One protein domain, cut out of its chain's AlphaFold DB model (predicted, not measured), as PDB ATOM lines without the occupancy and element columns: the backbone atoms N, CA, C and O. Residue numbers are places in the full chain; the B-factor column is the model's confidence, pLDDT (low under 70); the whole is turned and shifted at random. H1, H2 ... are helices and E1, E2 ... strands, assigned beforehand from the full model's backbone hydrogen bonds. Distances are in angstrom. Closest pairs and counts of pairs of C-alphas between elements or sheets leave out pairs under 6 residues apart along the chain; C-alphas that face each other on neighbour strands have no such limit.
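AT A GLANCE: This is residues 3 to 105 of the 147 residues of the protein "Terpenoid cyclases/protein prenyltransferase alpha-alpha toroid" of Artemisia annua (UniProt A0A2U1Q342). A small two-stranded hairpin, E1 and E2, with a long looping link sits to one side of a lopsided V of two helices, in which the shorter H1 meets the beginning of the much longer H2. H2 makes most of the length, and residues 72 to 105, of which 72 to 99 belong to H2, stick out free. The printed part has 103 residues, with the named elements in the order E1, E2, H1, H2; the sheet is antiparallel and the class is mostly helix. The whole is extended, with a radius of gyration of the C-alphas of 22.9 A and spans of 78 by 38 by 25 A.

IN THESE COORDINATES: Strand E1, residues 3 to 6, begins at C-alpha 3 (96.770, 61.712, 153.282). Strand E2 is residues 25 to 29, 13.4 A long. Helix H1, residues 36 to 52, measures 24.5 A. Helix H2, residues 62 to 99, measures 55.3 A and ends at C-alpha 99 (61.593, 87.762, 160.759).

HOW THE PARTS SIT: E1 and E2 form an antiparallel hairpin at 146 degrees, with N 5 and O 26 2.8 A apart, within hydrogen-bond range. E1 and H2 are only just apart, the closest C-alphas being 8.5 A from each other. H1 and H2 form a helical hairpin, opposite ways at a shallow tilt of 31 degrees. They touch through residues 42 to 49 of H1 and 62 to 63 of H2 alone; the closest C-alphas, of Val 45 and Leu 63, are 6.2 A apart. In H1 and H2 every O i to N i+4 pair is within hydrogen-bond range.

THE WHOLE: The C-alphas farthest apart, of Gln 55 and Tyr 104, are 79.4 A from each other. The printed part has no cut. The link E1 to E2, 18 residues, is long. The mean pLDDT of the printed part is 72.4; 41 residues are under 70, among them residues 83 to 105.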
ATOM      1  N   LYS A   3      97.649  60.796 152.556       80.06
ATOM      2  CA  LYS A   3      96.770  61.712 153.282       80.06
ATOM      3  C   LYS A   3      97.557  62.931 153.742       80.06
ATOM      4  O   LYS A   3      98.640  62.790 154.312       80.06
ATOM      5  N   LEU A   4      97.009  64.119 153.493       80.69
ATOM      6  CA  LEU A   4      97.581  65.361 153.998       80.69
ATOM      7  C   LEU A   4      97.313  65.437 155.497       80.69
ATOM      8  O   LEU A   4      96.161  65.373 155.931       80.69
ATOM      9  N   LYS A   5      98.374  65.580 156.277       81.12
ATOM     10  CA  LYS A   5      98.325  65.834 157.711       81.12
ATOM     11  C   LYS A   5      98.922  67.204 157.974       81.12
ATOM     12  O   LYS A   5      99.988  67.545 157.463       81.12
ATOM     13  N   ILE A   6      98.195  67.992 158.755       80.88
ATOM     14  CA  ILE A   6      98.646  69.289 159.240       80.88
ATOM     15  C   ILE A   6      99.034  69.077 160.698       80.88
ATOM     16  O   ILE A   6      98.250  68.537 161.475       80.88
ATOM     17  N   ALA A   7     100.262  69.432 161.054       75.31
ATOM     18  CA  ALA A   7     100.725  69.335 162.427       75.31
ATOM     19  C   ALA A   7     100.069  70.435 163.280       75.31
ATOM     20  O   ALA A   7     100.201  71.626 162.984       75.31
ATOM     21  N   GLU A   8      99.374  70.019 164.342       72.12
ATOM     22  CA  GLU A   8      98.595  70.899 165.231       72.12
ATOM     23  C   GLU A   8      99.401  71.482 166.400       72.12
ATOM     24  O   GLU A   8      98.896  72.352 167.099       72.12
ATOM     25  N   GLY A   9     100.664  71.082 166.590       65.75
ATOM     26  CA  GLY A   9     101.546  71.759 167.550       65.75
ATOM     27  C   GLY A   9     102.116  70.933 168.703       65.75
ATOM     28  O   GLY A   9     102.823  71.492 169.529       65.75
ATOM     29  N   ASP A  10     101.860  69.627 168.772       65.31
ATOM     30  CA  ASP A  10     102.374  68.764 169.857       65.31
ATOM     31  C   ASP A  10     103.119  67.536 169.309       65.31
ATOM     32  O   ASP A  10     102.973  66.396 169.758       65.31
ATOM     33  N   GLY A  11     103.911  67.768 168.262       64.56
ATOM     34  CA  GLY A  11     104.589  66.723 167.507       64.56
ATOM     35  C   GLY A  11     105.997  66.433 168.010       64.56
ATOM     36  O   GLY A  11     106.946  67.031 167.518       64.56
ATOM     37  N   ASP A  12     106.095  65.433 168.887       62.62
ATOM     38  CA  ASP A  12     107.310  64.693 169.258       62.62
ATOM     39  C   ASP A  12     108.261  65.374 170.268       62.62
ATOM     40  O   ASP A  12     108.802  66.452 170.042       62.62
ATOM     41  N   LYS A  13     108.537  64.694 171.395       66.88
ATOM     42  CA  LYS A  13     109.400  65.213 172.487       66.88
ATOM     43  C   LYS A  13     110.848  65.460 172.051       66.88
ATOM     44  O   LYS A  13     111.599  66.125 172.761       66.88
ATOM     45  N   TRP A  14     111.240  64.885 170.917       71.06
ATOM     46  CA  TRP A  14     112.598  64.920 170.381       71.06
ATOM     47  C   TRP A  14     112.811  66.012 169.330       71.06
ATOM     48  O   TRP A  14     113.938  66.192 168.868       71.06
ATOM     49  N   LEU A  15     111.759  66.739 168.945       68.12
ATOM     50  CA  LEU A  15     111.831  67.802 167.952       68.12
ATOM     51  C   LEU A  15     111.455  69.137 168.600       68.12
ATOM     52  O   LEU A  15     110.318  69.372 168.991       68.12
ATOM     53  N   THR A  16     112.434  70.034 168.710       63.72
ATOM     54  CA  THR A  16     112.223  71.378 169.256       63.72
ATOM     55  C   THR A  16     112.155  72.380 168.111       63.72
ATOM     56  O   THR A  16     113.098  72.506 167.328       63.72
ATOM     57  N   THR A  17     111.056  73.126 168.003       71.31
ATOM     58  CA  THR A  17     110.959  74.270 167.085       71.31
ATOM     59  C   THR A  17     110.348  75.468 167.784       71.31
ATOM     60  O   THR A  17     109.562  75.322 168.712       71.31
ATOM     61  N   THR A  18     110.674  76.666 167.305       68.06
ATOM     62  CA  THR A  18     110.202  77.938 167.875       68.06
ATOM     63  C   THR A  18     108.684  78.128 167.785       68.06
ATOM     64  O   THR A  18     108.138  78.961 168.494       68.06
ATOM     65  N   ASN A  19     108.008  77.372 166.913       71.25
ATOM     66  CA  ASN A  19     106.556  77.406 166.716       71.25
ATOM     67  C   ASN A  19     105.920  76.015 166.875       71.25
ATOM     68  O   ASN A  19     104.928  75.717 166.217       71.25
ATOM     69  N   ASN A  20     106.526  75.116 167.661       69.75
ATOM     70  CA  ASN A  20     105.936  73.813 167.994       69.75
ATOM     71  C   ASN A  20     105.482  72.951 166.788       69.75
ATOM     72  O   ASN A  20     104.619  72.096 166.905       69.75
ATOM     73  N   HIS A  21     106.069  73.141 165.602       71.69
ATOM     74  CA  HIS A  21     105.652  72.515 164.337       71.69
ATOM     75  C   HIS A  21     104.248  72.894 163.840       71.69
ATOM     76  O   HIS A  21     103.799  72.325 162.843       71.69
ATOM     77  N   VAL A  22     103.592  73.880 164.456       71.88
ATOM     78  CA  VAL A  22     102.275  74.373 164.045       71.88
ATOM     79  C   VAL A  22     102.328  74.844 162.592       71.88
ATOM     80  O   VAL A  22     103.195  75.633 162.202       71.88
ATOM     81  N   GLY A  23     101.400  74.338 161.780       73.06
ATOM     82  CA  GLY A  23     101.241  74.735 160.380       73.06
ATOM     83  C   GLY A  23     102.139  73.994 159.386       73.06
ATOM     84  O   GLY A  23     102.095  74.295 158.192       73.06
ATOM     85  N   ARG A  24     102.932  73.003 159.822       79.31
ATOM     86  CA  ARG A  24     103.609  72.095 158.881       79.31
ATOM     87  C   ARG A  24     102.594  71.177 158.216       79.31
ATOM     88  O   ARG A  24     101.728  70.621 158.883       79.31
ATOM     89  N   GLN A  25     102.741  71.001 156.908       82.75
ATOM     90  CA  GLN A  25     101.934  70.086 156.115       82.75
ATOM     91  C   GLN A  25     102.826  68.963 155.595       82.75
ATOM     92  O   GLN A  25     103.829  69.224 154.926       82.75
ATOM     93  N   HIS A  26     102.477  67.718 155.899       81.25
ATOM     94  CA  HIS A  26     103.192  66.542 155.416       81.25
ATOM     95  C   HIS A  26     102.218  65.467 154.946       81.25
ATOM     96  O   HIS A  26     101.042  65.454 155.304       81.25
ATOM     97  N   TRP A  27     102.712  64.578 154.090       82.50
ATOM     98  CA  TRP A  27     101.930  63.473 153.548       82.50
ATOM     99  C   TRP A  27     102.260  62.194 154.311       82.50
ATOM    100  O   TRP A  27     103.408  61.755 154.315       82.50
ATOM    101  N   GLU A  28     101.251  61.588 154.932       82.69
ATOM    102  CA  GLU A  28     101.356  60.267 155.556       82.69
ATOM    103  C   GLU A  28     100.744  59.219 154.627       82.69
ATOM    104  O   GLU A  28      99.704  59.445 154.001       82.69
ATOM    105  N   PHE A  29     101.414  58.076 154.494       82.44
ATOM    106  CA  PHE A  29     100.873  56.957 153.736       82.44
ATOM    107  C   PHE A  29      99.878  56.188 154.607       82.44
ATOM    108  O   PHE A  29     100.255  55.627 155.631       82.44
ATOM    109  N   ASP A  30      98.626  56.145 154.168       83.38
ATOM    110  CA  ASP A  30      97.530  55.440 154.825       83.38
ATOM    111  C   ASP A  30      97.104  54.248 153.943       83.38
ATOM    112  O   ASP A  30      96.625  54.472 152.825       83.38
ATOM    113  N   PRO A  31      97.320  52.990 154.360       80.25
ATOM    114  CA  PRO A  31      96.983  51.817 153.552       80.25
ATOM    115  C   PRO A  31      95.469  51.641 153.351       80.25
ATOM    116  O   PRO A  31      95.060  51.156 152.295       80.25
ATOM    117  N   ASP A  32      94.654  52.107 154.297       79.56
ATOM    118  CA  ASP A  32      93.207  51.882 154.326       79.56
ATOM    119  C   ASP A  32      92.420  53.039 153.693       79.56
ATOM    120  O   ASP A  32      91.220  52.927 153.434       79.56
ATOM    121  N   ALA A  33      93.095  54.143 153.365       76.31
ATOM    122  CA  ALA A  33      92.492  55.262 152.652       76.31
ATOM    123  C   ALA A  33      92.157  54.915 151.184       76.31
ATOM    124  O   ALA A  33      93.026  54.462 150.429       76.31
ATOM    125  N   GLY A  34      90.915  55.214 150.779       78.75
ATOM    126  CA  GLY A  34      90.378  55.025 149.423       78.75
ATOM    127  C   GLY A  34      89.405  53.850 149.291       78.75
ATOM    128  O   GLY A  34      89.242  53.059 150.218       78.75
ATOM    129  N   THR A  35      88.766  53.744 148.128       85.31
ATOM    130  CA  THR A  35      87.971  52.561 147.745       85.31
ATOM    131  C   THR A  35      88.874  51.408 147.288       85.31
ATOM    132  O   THR A  35      90.033  51.621 146.912       85.31
ATOM    133  N   ASP A  36      88.371  50.171 147.327       86.38
ATOM    134  CA  ASP A  36      89.133  48.993 146.882       86.38
ATOM    135  C   ASP A  36      89.499  49.074 145.396       86.38
ATOM    136  O   ASP A  36      90.606  48.704 144.998       86.38
ATOM    137  N   GLU A  37      88.610  49.639 144.582       85.69
ATOM    138  CA  GLU A  37      88.812  49.855 143.152       85.69
ATOM    139  C   GLU A  37      89.948  50.851 142.884       85.69
ATOM    140  O   GLU A  37      90.837  50.589 142.069       85.69
ATOM    141  N   GLU A  38      89.971  51.976 143.603       81.75
ATOM    142  CA  GLU A  38      91.044  52.971 143.491       81.75
ATOM    143  C   GLU A  38      92.391  52.401 143.941       81.75
ATOM    144  O   GLU A  38      93.422  52.663 143.314       81.75
ATOM    145  N   ARG A  39      92.401  51.594 145.011       83.25
ATOM    146  CA  ARG A  39      93.611  50.901 145.473       83.25
ATOM    147  C   ARG A  39      94.142  49.940 144.416       83.25
ATOM    148  O   ARG A  39      95.345  49.951 144.143       83.25
ATOM    149  N   ALA A  40      93.265  49.144 143.806       87.88
ATOM    150  CA  ALA A  40      93.634  48.200 142.758       87.88
ATOM    151  C   ALA A  40      94.226  48.913 141.531       87.88
ATOM    152  O   ALA A  40      95.250  48.478 140.997       87.88
ATOM    153  N   GLU A  41      93.645  50.042 141.123       87.06
ATOM    154  CA  GLU A  41      94.165  50.828 140.002       87.06
ATOM    155  C   GLU A  41      95.531  51.446 140.322       87.06
ATOM    156  O   GLU A  41      96.458  51.368 139.511       87.06
ATOM    157  N   ILE A  42      95.710  51.993 141.527       84.69
ATOM    158  CA  ILE A  42      97.008  52.514 141.974       84.69
ATOM    159  C   ILE A  42      98.070  51.411 141.955       84.69
ATOM    160  O   ILE A  42      99.183  51.648 141.481       84.69
ATOM    161  N   GLU A  43      97.750  50.208 142.434       87.81
ATOM    162  CA  GLU A  43      98.702  49.096 142.444       87.81
ATOM    163  C   GLU A  43      99.051  48.633 141.024       87.81
ATOM    164  O   GLU A  43     100.226  48.438 140.700       87.81
ATOM    165  N   ARG A  44      98.063  48.568 140.125       89.62
ATOM    166  CA  ARG A  44      98.286  48.284 138.700       89.62
ATOM    167  C   ARG A  44      99.260  49.283 138.073       89.62
ATOM    168  O   ARG A  44     100.194  48.890 137.369       89.62
ATOM    169  N   VAL A  45      99.077  50.573 138.354       88.38
ATOM    170  CA  VAL A  45      99.955  51.642 137.857       88.38
ATOM    171  C   VAL A  45     101.349  51.561 138.489       88.38
ATOM    172  O   VAL A  45     102.342  51.723 137.776       88.38
ATOM    173  N   ARG A  46     101.465  51.233 139.783       87.25
ATOM    174  CA  ARG A  46     102.763  51.014 140.454       87.25
ATOM    175  C   ARG A  46     103.548  49.868 139.830       87.25
ATOM    176  O   ARG A  46     104.750  50.013 139.597       87.25
ATOM    177  N   LEU A  47     102.888  48.747 139.544       90.06
ATOM    178  CA  LEU A  47     103.512  47.601 138.883       90.06
ATOM    179  C   LEU A  47     103.986  47.971 137.478       90.06
ATOM    180  O   LEU A  47     105.127  47.681 137.118       90.06
ATOM    181  N   ASN A  48     103.151  48.679 136.717       88.69
ATOM    182  CA  ASN A  48     103.518  49.167 135.394       88.69
ATOM    183  C   ASN A  48     104.749  50.091 135.460       88.69
ATOM    184  O   ASN A  48     105.723  49.868 134.738       88.69
ATOM    185  N   PHE A  49     104.769  51.052 136.389       85.56
ATOM    186  CA  PHE A  49     105.929  51.915 136.607       85.56
ATOM    187  C   PHE A  49     107.180  51.103 136.957       85.56
ATOM    188  O   PHE A  49     108.242  51.342 136.390       85.56
ATOM    189  N   LYS A  50     107.072  50.112 137.852       87.25
ATOM    190  CA  LYS A  50     108.206  49.271 138.263       87.25
ATOM    191  C   LYS A  50     108.837  48.537 137.078       87.25
ATOM    192  O   LYS A  50     110.062  48.468 137.009       87.25
ATOM    193  N   VAL A  51     108.021  48.025 136.156       90.62
ATOM    194  CA  VAL A  51     108.488  47.323 134.950       90.62
ATOM    195  C   VAL A  51     109.148  48.285 133.958       90.62
ATOM    196  O   VAL A  51     110.213  47.981 133.427       90.62
ATOM    197  N   HIS A  52     108.568  49.468 133.742       87.25
ATOM    198  CA  HIS A  52     109.013  50.388 132.688       87.25
ATOM    199  C   HIS A  52     109.881  51.560 133.187       87.25
ATOM    200  O   HIS A  52     110.190  52.475 132.420       87.25
ATOM    201  N   ARG A  53     110.323  51.537 134.454       84.44
ATOM    202  CA  ARG A  53     111.051  52.638 135.120       84.44
ATOM    203  C   ARG A  53     112.312  53.096 134.385       84.44
ATOM    204  O   ARG A  53     112.701  54.253 134.509       84.44
ATOM    205  N   PHE A  54     112.964  52.194 133.658       86.12
ATOM    206  CA  PHE A  54     114.180  52.493 132.893       86.12
ATOM    207  C   PHE A  54     113.909  52.809 131.417       86.12
ATOM    208  O   PHE A  54     114.816  53.239 130.713       86.12
ATOM    209  N   GLN A  55     112.676  52.600 130.951       87.12
ATOM    210  CA  GLN A  55     112.277  52.810 129.559       87.12
ATOM    211  C   GLN A  55     111.658  54.196 129.345       87.12
ATOM    212  O   GLN A  55     111.843  54.798 128.290       87.12
ATOM    213  N   PHE A  56     110.969  54.733 130.356       80.25
ATOM    214  CA  PHE A  56     110.339  56.052 130.294       80.25
ATOM    215  C   PHE A  56     110.944  57.028 131.302       80.25
ATOM    216  O   PHE A  56     111.394  56.658 132.386       80.25
ATOM    217  N   LYS A  57     110.924  58.317 130.949       77.00
ATOM    218  CA  LYS A  57     111.322  59.392 131.865       77.00
ATOM    219  C   LYS A  57     110.326  59.488 133.023       77.00
ATOM    220  O   LYS A  57     109.119  59.433 132.813       77.00
ATOM    221  N   GLN A  58     110.835  59.739 134.230       69.44
ATOM    222  CA  GLN A  58     110.032  59.855 135.458       69.44
ATOM    223  C   GLN A  58     108.953  60.954 135.395       69.44
ATOM    224  O   GLN A  58     107.937  60.855 136.069       69.44
ATOM    225  N   SER A  59     109.120  61.977 134.551       69.06
ATOM    226  CA  SER A  59     108.107  63.021 134.323       69.06
ATOM    227  C   SER A  59     106.849  62.533 133.586       69.06
ATOM    228  O   SER A  59     105.838  63.238 133.548       69.06
ATOM    229  N   ALA A  60     106.891  61.335 132.998       63.81
ATOM    230  CA  ALA A  60     105.746  60.675 132.377       63.81
ATOM    231  C   ALA A  60     105.004  59.731 133.342       63.81
ATOM    232  O   ALA A  60     104.103  59.018 132.908       63.81
ATOM    233  N   ASP A  61     105.366  59.715 134.629       77.00
ATOM    234  CA  ASP A  61     104.780  58.798 135.603       77.00
ATOM    235  C   ASP A  61     103.294  59.095 135.857       77.00
ATOM    236  O   ASP A  61     102.899  60.165 136.333       77.00
ATOM    237  N   LEU A  62     102.462  58.109 135.530       81.31
ATOM    238  CA  LEU A  62     101.020  58.144 135.723       81.31
ATOM    239  C   LEU A  62     100.653  58.141 137.214       81.31
ATOM    240  O   LEU A  62      99.666  58.769 137.594       81.31
ATOM    241  N   LEU A  63     101.471  57.509 138.064       81.81
ATOM    242  CA  LEU A  63     101.232  57.436 139.504       81.81
ATOM    243  C   LEU A  63     101.248  58.829 140.147       81.81
ATOM    244  O   LEU A  63     100.327  59.179 140.886       81.81
ATOM    245  N   MET A  64     102.255  59.645 139.818       77.25
ATOM    246  CA  MET A  64     102.354  61.034 140.276       77.25
ATOM    247  C   MET A  64     101.143  61.860 139.829       77.25
ATOM    248  O   MET A  64     100.600  62.638 140.609       77.25
ATOM    249  N   ARG A  65     100.692  61.686 138.582       81.56
ATOM    250  CA  ARG A  65      99.539  62.425 138.047       81.56
ATOM    251  C   ARG A  65      98.266  62.084 138.800       81.56
ATOM    252  O   ARG A  65      97.583  63.002 139.238       81.56
ATOM    253  N   ILE A  66      97.985  60.794 138.989       80.50
ATOM    254  CA  ILE A  66      96.824  60.333 139.761       80.50
ATOM    255  C   ILE A  66      96.851  60.971 141.152       80.50
ATOM    256  O   ILE A  66      95.881  61.610 141.544       80.50
ATOM    257  N   GLN A  67      97.991  60.922 141.848       75.38
ATOM    258  CA  GLN A  67      98.129  61.532 143.173       75.38
ATOM    259  C   GLN A  67      97.879  63.048 143.151       75.38
ATOM    260  O   GLN A  67      97.102  63.547 143.959       75.38
ATOM    261  N   VAL A  68      98.474  63.789 142.212       74.06
ATOM    262  CA  VAL A  68      98.286  65.248 142.113       74.06
ATOM    263  C   VAL A  68      96.832  65.613 141.801       74.06
ATOM    264  O   VAL A  68      96.317  66.570 142.379       74.06
ATOM    265  N   TYR A  69      96.157  64.872 140.916       76.06
ATOM    266  CA  TYR A  69      94.752  65.118 140.591       76.06
ATOM    267  C   TYR A  69      93.835  64.822 141.775       76.06
ATOM    268  O   TYR A  69      93.023  65.678 142.114       76.06
ATOM    269  N   THR A  70      94.001  63.679 142.444       73.25
ATOM    270  CA  THR A  70      93.206  63.329 143.630       73.25
ATOM    271  C   THR A  70      93.354  64.386 144.724       73.25
ATOM    272  O   THR A  70      92.366  64.833 145.296       73.25
ATOM    273  N   ILE A  71      94.577  64.859 144.970       69.62
ATOM    274  CA  ILE A  71      94.852  65.888 145.981       69.62
ATOM    275  C   ILE A  71      94.203  67.224 145.609       69.62
ATOM    276  O   ILE A  71      93.536  67.842 146.439       69.62
ATOM    277  N   LYS A  72      94.381  67.676 144.361       71.81
ATOM    278  CA  LYS A  72      93.822  68.952 143.899       71.81
ATOM    279  C   LYS A  72      92.299  68.935 143.886       71.81
ATOM    280  O   LYS A  72      91.695  69.908 144.321       71.81
ATOM    281  N   LEU A  73      91.687  67.852 143.411       70.62
ATOM    282  CA  LEU A  73      90.233  67.718 143.389       70.62
ATOM    283  C   LEU A  73      89.665  67.679 144.805       70.62
ATOM    284  O   LEU A  73      88.733  68.421 145.078       70.62
ATOM    285  N   ASN A  74      90.266  66.921 145.727       70.38
ATOM    286  CA  ASN A  74      89.817  66.897 147.120       70.38
ATOM    287  C   ASN A  74      89.917  68.275 147.786       70.38
ATOM    288  O   ASN A  74      88.993  68.686 148.482       70.38
ATOM    289  N   TYR A  75      90.997  69.020 147.542       69.88
ATOM    290  CA  TYR A  75      91.131  70.386 148.052       69.88
ATOM    291  C   TYR A  75      90.068  71.330 147.471       69.88
ATOM    292  O   TYR A  75      89.438  72.077 148.215       69.88
ATOM    293  N   LEU A  76      89.838  71.274 146.156       70.81
ATOM    294  CA  LEU A  76      88.817  72.087 145.490       70.81
ATOM    295  C   LEU A  76      87.405  71.740 145.973       70.81
ATOM    296  O   LEU A  76      86.616  72.644 146.220       70.81
ATOM    297  N   ILE A  77      87.097  70.453 146.148       69.31
ATOM    298  CA  ILE A  77      85.811  69.990 146.676       69.31
ATOM    299  C   ILE A  77      85.615  70.502 148.105       69.31
ATOM    300  O   ILE A  77      84.573  71.084 148.388       69.31
ATOM    301  N   ASN A  78      86.612  70.357 148.983       66.69
ATOM    302  CA  ASN A  78      86.528  70.866 150.355       66.69
ATOM    303  C   ASN A  78      86.300  72.383 150.387       66.69
ATOM    304  O   ASN A  78      85.428  72.849 151.113       66.69
ATOM    305  N   LEU A  79      87.013  73.138 149.545       72.69
ATOM    306  CA  LEU A  79      86.847  74.587 149.449       72.69
ATOM    307  C   LEU A  79      85.434  74.977 148.987       72.69
ATOM    308  O   LEU A  79      84.831  75.869 149.570       72.69
ATOM    309  N   ILE A  80      84.884  74.289 147.979       68.75
ATOM    310  CA  ILE A  80      83.522  74.541 147.470       68.75
ATOM    311  C   ILE A  80      82.461  74.200 148.529       68.75
ATOM    312  O   ILE A  80      81.463  74.913 148.674       68.75
ATOM    313  N   VAL A  81      82.654  73.114 149.282       68.31
ATOM    314  CA  VAL A  81      81.740  72.710 150.360       68.31
ATOM    315  C   VAL A  81      81.756  73.733 151.499       68.31
ATOM    316  O   VAL A  81      80.694  74.137 151.966       68.31
ATOM    317  N   GLU A  82      82.928  74.219 151.908       71.00
ATOM    318  CA  GLU A  82      83.039  75.255 152.943       71.00
ATOM    319  C   GLU A  82      82.406  76.584 152.512       71.00
ATOM    320  O   GLU A  82      81.666  77.194 153.288       71.00
ATOM    321  N   THR A  83      82.626  77.021 151.267       65.25
ATOM    322  CA  THR A  83      82.031  78.270 150.764       65.25
ATOM    323  C   THR A  83      80.514  78.172 150.643       65.25
ATOM    324  O   THR A  83      79.806  79.077 151.075       65.25
ATOM    325  N   SER A  84      79.995  77.055 150.121       66.56
ATOM    326  CA  SER A  84      78.545  76.863 149.969       66.56
ATOM    327  C   SER A  84      77.821  76.757 151.316       66.56
ATOM    328  O   SER A  84      76.708  77.265 151.461       66.56
ATOM    329  N   PHE A  85      78.458  76.170 152.334       64.00
ATOM    330  CA  PHE A  85      77.899  76.099 153.685       64.00
ATOM    331  C   PHE A  85      77.801  77.480 154.356       64.00
ATOM    332  O   PHE A  85      76.791  77.793 154.989       64.00
ATOM    333  N   LEU A  86      78.817  78.334 154.182       62.88
ATOM    334  CA  LEU A  86      78.810  79.709 154.693       62.88
ATOM    335  C   LEU A  86      77.763  80.584 153.994       62.88
ATOM    336  O   LEU A  86      77.069  81.352 154.659       62.88
ATOM    337  N   GLU A  87      77.598  80.439 152.679       65.81
ATOM    338  CA  GLU A  87      76.564  81.156 151.924       65.81
ATOM    339  C   GLU A  87      75.152  80.778 152.393       65.81
ATOM    340  O   GLU A  87      74.326  81.656 152.652       65.81
ATOM    341  N   LEU A  88      74.887  79.483 152.598       63.56
ATOM    342  CA  LEU A  88      73.624  79.012 153.174       63.56
ATOM    343  C   LEU A  88      73.393  79.559 154.589       63.56
ATOM    344  O   LEU A  88      72.280  79.979 154.906       63.56
ATOM    345  N   TYR A  89      74.433  79.593 155.426       64.94
ATOM    346  CA  TYR A  89      74.354  80.126 156.786       64.94
ATOM    347  C   TYR A  89      74.013  81.623 156.813       64.94
ATOM    348  O   TYR A  89      73.154  82.032 157.593       64.94
ATOM    349  N   ILE A  90      74.622  82.433 155.938       60.19
ATOM    350  CA  ILE A  90      74.345  83.876 155.828       60.19
ATOM    351  C   ILE A  90      72.902  84.117 155.372       60.19
ATOM    352  O   ILE A  90      72.178  84.884 156.006       60.19
ATOM    353  N   VAL A  91      72.444  83.414 154.330       60.38
ATOM    354  CA  VAL A  91      71.067  83.560 153.827       60.38
ATOM    355  C   VAL A  91      70.036  83.135 154.879       60.38
ATOM    356  O   VAL A  91      68.982  83.766 155.007       60.38
ATOM    357  N   LEU A  92      70.331  82.091 155.660       60.28
ATOM    358  CA  LEU A  92      69.505  81.681 156.796       60.28
ATOM    359  C   LEU A  92      69.481  82.760 157.889       60.28
ATOM    360  O   LEU A  92      68.397  83.126 158.343       60.28
ATOM    361  N   TYR A  93      70.637  83.307 158.273       58.94
ATOM    362  CA  TYR A  93      70.727  84.350 159.298       58.94
ATOM    363  C   TYR A  93      69.977  85.624 158.904       58.94
ATOM    364  O   TYR A  93      69.199  86.135 159.709       58.94
ATOM    365  N   ASP A  94      70.133  86.102 157.669       55.91
ATOM    366  CA  ASP A  94      69.461  87.314 157.190       55.91
ATOM    367  C   ASP A  94      67.938  87.141 157.133       55.91
ATOM    368  O   ASP A  94      67.190  88.022 157.568       55.91
ATOM    369  N   ARG A  95      67.443  85.980 156.677       56.78
ATOM    370  CA  ARG A  95      65.999  85.688 156.690       56.78
ATOM    371  C   ARG A  95      65.435  85.611 158.111       56.78
ATOM    372  O   ARG A  95      64.322  86.085 158.341       56.78
ATOM    373  N   ILE A  96      66.189  85.058 159.061       51.78
ATOM    374  CA  ILE A  96      65.788  84.973 160.475       51.78
ATOM    375  C   ILE A  96      65.817  86.362 161.142       51.78
ATOM    376  O   ILE A  96      64.881  86.716 161.856       51.78
ATOM    377  N   LEU A  97      66.827  87.194 160.868       51.31
ATOM    378  CA  LEU A  97      66.924  88.573 161.371       51.31
ATOM    379  C   LEU A  97      65.793  89.472 160.859       51.31
ATOM    380  O   LEU A  97      65.279  90.298 161.613       51.31
ATOM    381  N   VAL A  98      65.372  89.298 159.602       52.72
ATOM    382  CA  VAL A  98      64.213  90.012 159.043       52.72
ATOM    383  C   VAL A  98      62.911  89.569 159.721       52.72
ATOM    384  O   VAL A  98      62.068  90.417 160.012       52.72
ATOM    385  N   ALA A  99      62.764  88.281 160.047       47.84
ATOM    386  CA  ALA A  99      61.593  87.762 160.759       47.84
ATOM    387  C   ALA A  99      61.519  88.211 162.236       47.84
ATOM    388  O   ALA A  99      60.425  88.336 162.784       47.84
ATOM    389  N   CYS A 100      62.660  88.497 162.876       43.69
ATOM    390  CA  CYS A 100      62.747  88.876 164.293       43.69
ATOM    391  C   CYS A 100      62.649  90.388 164.582       43.69
ATOM    392  O   CYS A 100      62.747  90.782 165.743       43.69
ATOM    393  N   LYS A 101      62.394  91.257 163.592       45.22
ATOM    394  CA  LYS A 101      62.095  92.688 163.832       45.22
ATOM    395  C   LYS A 101      60.656  92.910 164.337       45.22
ATOM    396  O   LYS A 101      59.901  93.690 163.765       45.22
ATOM    397  N   SER A 102      60.269  92.218 165.408       44.44
ATOM    398  CA  SER A 102      59.038  92.493 166.162       44.44
ATOM    399  C   SER A 102      59.358  93.395 167.369       44.44
ATOM    400  O   SER A 102      60.409  93.203 167.979       44.44
ATOM    401  N   PRO A 103      58.503  94.367 167.751       41.59
ATOM    402  CA  PRO A 103      58.859  95.450 168.682       41.59
ATOM    403  C   PRO A 103      58.916  95.065 170.169       41.59
ATOM    404  O   PRO A 103      58.954  95.956 171.015       41.59
ATOM    405  N   TYR A 104      58.880  93.781 170.524       40.34
ATOM    406  CA  TYR A 104      58.720  93.362 171.917       40.34
ATOM    407  C   TYR A 104      59.840  92.406 172.326       40.34
ATOM    408  O   TYR A 104      59.965  91.308 171.780       40.34
ATOM    409  N   GLU A 105      60.651  92.853 173.290       43.78
ATOM    410  CA  GLU A 105      61.736  92.098 173.918       43.78
ATOM    411  C   GLU A 105      61.254  90.709 174.347       43.78
ATOM    412  O   GLU A 105      60.539  90.537 175.333       43.78
TER     413      GLU A 105